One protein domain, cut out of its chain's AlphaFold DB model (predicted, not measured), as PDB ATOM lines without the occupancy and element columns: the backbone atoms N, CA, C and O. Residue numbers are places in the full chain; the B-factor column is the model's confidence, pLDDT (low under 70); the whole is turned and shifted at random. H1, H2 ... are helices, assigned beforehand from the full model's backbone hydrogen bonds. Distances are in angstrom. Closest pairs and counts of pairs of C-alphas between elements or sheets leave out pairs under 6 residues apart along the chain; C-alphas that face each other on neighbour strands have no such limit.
ATOM      1  N   ALA A  73      -4.549 -27.562 -28.358       90.06
ATOM      2  CA  ALA A  73      -3.339 -28.279 -27.969       90.06
ATOM      3  C   ALA A  73      -2.547 -27.533 -26.885       90.06
ATOM      4  O   ALA A  73      -2.001 -28.183 -25.992       90.06
ATOM      5  N   ASN A  74      -2.521 -26.197 -26.929       90.69
ATOM      6  CA  ASN A  74      -1.816 -25.390 -25.936       90.69
ATOM      7  C   ASN A  74      -2.575 -25.387 -24.606       90.69
ATOM      8  O   ASN A  74      -1.952 -25.489 -23.551       90.69
ATOM      9  N   GLU A  75      -3.909 -25.321 -24.641       90.94
ATOM     10  CA  GLU A  75      -4.747 -25.449 -23.439       90.94
ATOM     11  C   GLU A  75      -4.559 -26.814 -22.765       90.94
ATOM     12  O   GLU A  75      -4.354 -26.890 -21.551       90.94
ATOM     13  N   LEU A  76      -4.555 -27.893 -23.553       90.38
ATOM     14  CA  LEU A  76      -4.309 -29.241 -23.047       90.38
ATOM     15  C   LEU A  76      -2.916 -29.366 -22.416       90.38
ATOM     16  O   LEU A  76      -2.770 -29.939 -21.336       90.38
ATOM     17  N   GLU A  77      -1.886 -28.834 -23.072       89.62
ATOM     18  CA  GLU A  77      -0.520 -28.854 -22.549       89.62
ATOM     19  C   GLU A  77      -0.384 -28.031 -21.260       89.62
ATOM     20  O   GLU A  77       0.254 -28.472 -20.296       89.62
ATOM     21  N   ALA A  78      -1.019 -26.859 -21.204       90.00
ATOM     22  CA  ALA A  78      -1.064 -26.028 -20.008       90.00
ATOM     23  C   ALA A  78      -1.727 -26.765 -18.835       90.00
ATOM     24  O   ALA A  78      -1.180 -26.758 -17.726       90.00
ATOM     25  N   GLU A  79      -2.845 -27.452 -19.077       89.56
ATOM     26  CA  GLU A  79      -3.554 -28.218 -18.051       89.56
ATOM     27  C   GLU A  79      -2.744 -29.434 -17.576       89.56
ATOM     28  O   GLU A  79      -2.600 -29.652 -16.371       89.56
ATOM     29  N   ILE A  80      -2.100 -30.174 -18.486       88.44
ATOM     30  CA  ILE A  80      -1.177 -31.265 -18.120       88.44
ATOM     31  C   ILE A  80      -0.049 -30.740 -17.220       88.44
ATOM     32  O   ILE A  80       0.265 -31.337 -16.185       88.44
ATOM     33  N   ASN A  81       0.551 -29.601 -17.575       88.56
ATOM     34  CA  ASN A  81       1.622 -28.984 -16.788       88.56
ATOM     35  C   ASN A  81       1.129 -28.449 -15.432       88.56
ATOM     36  O   ASN A  81       1.891 -28.440 -14.458       88.56
ATOM     37  N   ARG A  82      -0.125 -27.995 -15.341       88.50
ATOM     38  CA  ARG A  82      -0.760 -27.589 -14.078       88.50
ATOM     39  C   ARG A  82      -0.961 -28.791 -13.156       88.50
ATOM     40  O   ARG A  82      -0.556 -28.735 -11.993       88.50
ATOM     41  N   LEU A  83      -1.524 -29.881 -13.679       88.56
ATOM     42  CA  LEU A  83      -1.736 -31.130 -12.943       88.56
ATOM     43  C   LEU A  83      -0.413 -31.725 -12.444       88.56
ATOM     44  O   LEU A  83      -0.320 -32.110 -11.278       88.56
ATOM     45  N   ARG A  84       0.634 -31.723 -13.282       86.50
ATOM     46  CA  ARG A  84       1.981 -32.184 -12.900       86.50
ATOM     47  C   ARG A  84       2.519 -31.428 -11.686       86.50
ATOM     48  O   ARG A  84       2.836 -32.049 -10.677       86.50
ATOM     49  N   ARG A  85       2.547 -30.092 -11.752       87.12
ATOM     50  CA  ARG A  85       3.035 -29.241 -10.651       87.12
ATOM     51  C   ARG A  85       2.271 -29.479  -9.350       87.12
ATOM     52  O   ARG A  85       2.834 -29.387  -8.262       87.12
ATOM     53  N   ARG A  86       0.978 -29.799  -9.440       84.62
ATOM     54  CA  ARG A  86       0.159 -30.100  -8.264       84.62
ATOM     55  C   ARG A  86       0.495 -31.459  -7.651       84.62
ATOM     56  O   ARG A  86       0.604 -31.541  -6.430       84.62
ATOM     57  N   LEU A  87       0.692 -32.488  -8.475       85.50
ATOM     58  CA  LEU A  87       1.152 -33.802  -8.016       85.50
ATOM     59  C   LEU A  87       2.520 -33.698  -7.333       85.50
ATOM     60  O   LEU A  87       2.700 -34.232  -6.242       85.50
ATOM     61  N   GLU A  88       3.452 -32.949  -7.925       86.12
ATOM     62  CA  GLU A  88       4.765 -32.662  -7.331       86.12
ATOM     63  C   GLU A  88       4.632 -31.968  -5.967       86.12
ATOM     64  O   GLU A  88       5.303 -32.347  -5.004       86.12
ATOM     65  N   ALA A  89       3.715 -31.003  -5.844       84.50
ATOM     66  CA  ALA A  89       3.435 -30.345  -4.571       84.50
ATOM     67  C   ALA A  89       2.887 -31.322  -3.516       84.50
ATOM     68  O   ALA A  89       3.330 -31.278  -2.372       84.50
ATOM     69  N   TRP A  90       1.968 -32.225  -3.881       82.81
ATOM     70  CA  TRP A  90       1.424 -33.239  -2.964       82.81
ATOM     71  C   TRP A  90       2.481 -34.229  -2.474       82.81
ATOM     72  O   TRP A  90       2.521 -34.546  -1.285       82.81
ATOM     73  N   ILE A  91       3.369 -34.663  -3.369       80.31
ATOM     74  CA  ILE A  91       4.519 -35.501  -3.012       80.31
ATOM     75  C   ILE A  91       5.425 -34.750  -2.029       80.31
ATOM     76  O   ILE A  91       5.802 -35.301  -0.998       80.31
ATOM     77  N   THR A  92       5.712 -33.474  -2.306       81.38
ATOM     78  CA  THR A  92       6.594 -32.635  -1.475       81.38
ATOM     79  C   THR A  92       6.055 -32.443  -0.055       81.38
ATOM     80  O   THR A  92       6.823 -32.487   0.901       81.38
ATOM     81  N   ILE A  93       4.740 -32.270   0.112       80.12
ATOM     82  CA  ILE A  93       4.105 -32.119   1.436       80.12
ATOM     83  C   ILE A  93       3.849 -33.460   2.149       80.12
ATOM     84  O   ILE A  93       3.221 -33.475   3.206       80.12
ATOM     85  N   GLY A  94       4.293 -34.586   1.582       74.69
ATOM     86  CA  GLY A  94       4.185 -35.905   2.208       74.69
ATOM     87  C   GLY A  94       2.810 -36.571   2.093       74.69
ATOM     88  O   GLY A  94       2.538 -37.522   2.827       74.69
ATOM     89  N   THR A  95       1.954 -36.123   1.165       75.12
ATOM     90  CA  THR A  95       0.686 -36.809   0.845       75.12
ATOM     91  C   THR A  95       1.025 -38.161   0.216       75.12
ATOM     92  O   THR A  95       1.334 -38.239  -0.972       75.12
ATOM     93  N   SER A  96       1.023 -39.222   1.019       70.19
ATOM     94  CA  SER A  96       1.631 -40.507   0.640       70.19
ATOM     95  C   SER A  96       0.692 -41.699   0.803       70.19
ATOM     96  O   SER A  96       0.941 -42.757   0.223       70.19
ATOM     97  N   THR A  97      -0.424 -41.544   1.523       76.94
ATOM     98  CA  THR A  97      -1.436 -42.602   1.623       76.94
ATOM     99  C   THR A  97      -2.483 -42.498   0.516       76.94
ATOM    100  O   THR A  97      -2.877 -41.413   0.083       76.94
ATOM    101  N   THR A  98      -3.031 -43.644   0.101       75.06
ATOM    102  CA  THR A  98      -4.124 -43.713  -0.886       75.06
ATOM    103  C   THR A  98      -5.333 -42.852  -0.496       75.06
ATOM    104  O   THR A  98      -6.009 -42.309  -1.368       75.06
ATOM    105  N   SER A  99      -5.618 -42.719   0.806       80.44
ATOM    106  CA  SER A  99      -6.730 -41.909   1.322       80.44
ATOM    107  C   SER A  99      -6.482 -40.410   1.143       80.44
ATOM    108  O   SER A  99      -7.345 -39.693   0.634       80.44
ATOM    109  N   GLU A 100      -5.285 -39.939   1.496       79.25
ATOM    110  CA  GLU A 100      -4.903 -38.530   1.360       79.25
ATOM    111  C   GLU A 100      -4.833 -38.112  -0.106       79.25
ATOM    112  O   GLU A 100      -5.395 -37.081  -0.473       79.25
ATOM    113  N   VAL A 101      -4.238 -38.953  -0.962       79.81
ATOM    114  CA  VAL A 101      -4.199 -38.719  -2.412       79.81
ATOM    115  C   VAL A 101      -5.619 -38.651  -2.975       79.81
ATOM    116  O   VAL A 101      -5.943 -37.724  -3.713       79.81
ATOM    117  N   ARG A 102      -6.510 -39.574  -2.584       79.69
ATOM    118  CA  ARG A 102      -7.916 -39.550  -3.020       79.69
ATOM    119  C   ARG A 102      -8.626 -38.269  -2.585       79.69
ATOM    120  O   ARG A 102      -9.343 -37.681  -3.390       79.69
ATOM    121  N   LYS A 103      -8.433 -37.829  -1.339       82.69
ATOM    122  CA  LYS A 103      -9.028 -36.589  -0.821       82.69
ATOM    123  C   LYS A 103      -8.507 -35.367  -1.580       82.69
ATOM    124  O   LYS A 103      -9.304 -34.517  -1.961       82.69
ATOM    125  N   ALA A 104      -7.203 -35.310  -1.843       80.12
ATOM    126  CA  ALA A 104      -6.571 -34.220  -2.576       80.12
ATOM    127  C   ALA A 104      -7.053 -34.144  -4.038       80.12
ATOM    128  O   ALA A 104      -7.377 -33.061  -4.526       80.12
ATOM    129  N   VAL A 105      -7.196 -35.295  -4.709       82.94
ATOM    130  CA  VAL A 105      -7.798 -35.398  -6.050       82.94
ATOM    131  C   VAL A 105      -9.263 -34.964  -6.032       82.94
ATOM    132  O   VAL A 105      -9.688 -34.195  -6.885       82.94
ATOM    133  N   HIS A 106     -10.046 -35.410  -5.052       82.94
ATOM    134  CA  HIS A 106     -11.456 -35.038  -4.959       82.94
ATOM    135  C   HIS A 106     -11.644 -33.531  -4.734       82.94
ATOM    136  O   HIS A 106     -12.450 -32.903  -5.413       82.94
ATOM    137  N   GLN A 107     -10.845 -32.932  -3.846       78.81
ATOM    138  CA  GLN A 107     -10.833 -31.483  -3.630       78.81
ATOM    139  C   GLN A 107     -10.434 -30.704  -4.888       78.81
ATOM    140  O   GLN A 107     -10.946 -29.610  -5.097       78.81
ATOM    141  N   TYR A 108      -9.548 -31.249  -5.728       78.62
ATOM    142  CA  TYR A 108      -9.202 -30.619  -7.002       78.62
ATOM    143  C   TYR A 108     -10.422 -30.473  -7.910       78.62
ATOM    144  O   TYR A 108     -10.673 -29.379  -8.397       78.62
ATOM    145  N   TYR A 109     -11.177 -31.554  -8.111       77.69
ATOM    146  CA  TYR A 109     -12.324 -31.537  -9.019       77.69
ATOM    147  C   TYR A 109     -13.527 -30.770  -8.468       77.69
ATOM    148  O   TYR A 109     -14.283 -30.227  -9.256       77.69
ATOM    149  N   ILE A 110     -13.689 -30.686  -7.143       74.06
ATOM    150  CA  ILE A 110     -14.755 -29.880  -6.522       74.06
ATOM    151  C   ILE A 110     -14.452 -28.378  -6.593       74.06
ATOM    152  O   ILE A 110     -15.356 -27.585  -6.801       74.06
ATOM    153  N   ASN A 111     -13.193 -27.968  -6.424       64.56
ATOM    154  CA  ASN A 111     -12.815 -26.548  -6.389       64.56
ATOM    155  C   ASN A 111     -12.620 -25.922  -7.790       64.56
ATOM    156  O   ASN A 111     -11.999 -24.863  -7.895       64.56
ATOM    157  N   GLN A 112     -13.034 -26.614  -8.853       57.53
ATOM    158  CA  GLN A 112     -12.985 -26.131 -10.241       57.53
ATOM    159  C   GLN A 112     -14.367 -25.680 -10.753       57.53
ATOM    160  O   GLN A 112     -14.436 -25.175 -11.873       57.53
ATOM    161  N   ASP A 113     -15.416 -25.838  -9.934       41.34
ATOM    162  CA  ASP A 113     -16.728 -25.187 -10.080       41.34
ATOM    163  C   ASP A 113     -16.732 -23.810  -9.384       41.34
ATOM    164  O   ASP A 113     -17.422 -22.892  -9.888       41.34
TER     165      ASP A 113
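AT A GLANCE: This is residues 73 to 113 of the 113 residues of an uncharacterized protein of Chloroflexi bacterium (UniProt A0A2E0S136). What shape is this? A long helix, H1, and a shorter one, H2, make an open V, joined by a tight link at its point; residues 73 to 82 of H1 stick out. What is it made of? The printed part has 41 residues, with two named helices, H1 then H2, and no named strand: all helix. It is loose and flat, with a radius of gyration of the C-alphas of 11.4 A and spans of 33 by 23 by 12 A.

IN THESE COORDINATES: Where is the longest helix? H1, residues 73 to 92, is 28.6 A long and begins at C-alpha 73 (-3.339, -28.279, -27.969). Where is the other? H2, residues 98 to 110, is 18.3 A long and ends at C-alpha 110 (-14.755, -29.880, -6.522).

HOW THE PARTS SIT: How does H2 stand to H1? They are close but not clearly touching, the closest C-alphas, of Trp 90 and Val 101, being 7.9 A apart. They run opposite ways at a steep tilt of 39 degrees. What of their backbones? In H1 and H2 every O i to N i+4 pair is within hydrogen-bond range.

THE WHOLE: How large is it? The two C-alphas farthest apart, of Ala 73 and Thr 97, are 32.9 A apart. Is it cut, or uncertain? The printed part has no cut; residues 111 to 113 have pLDDT under 70.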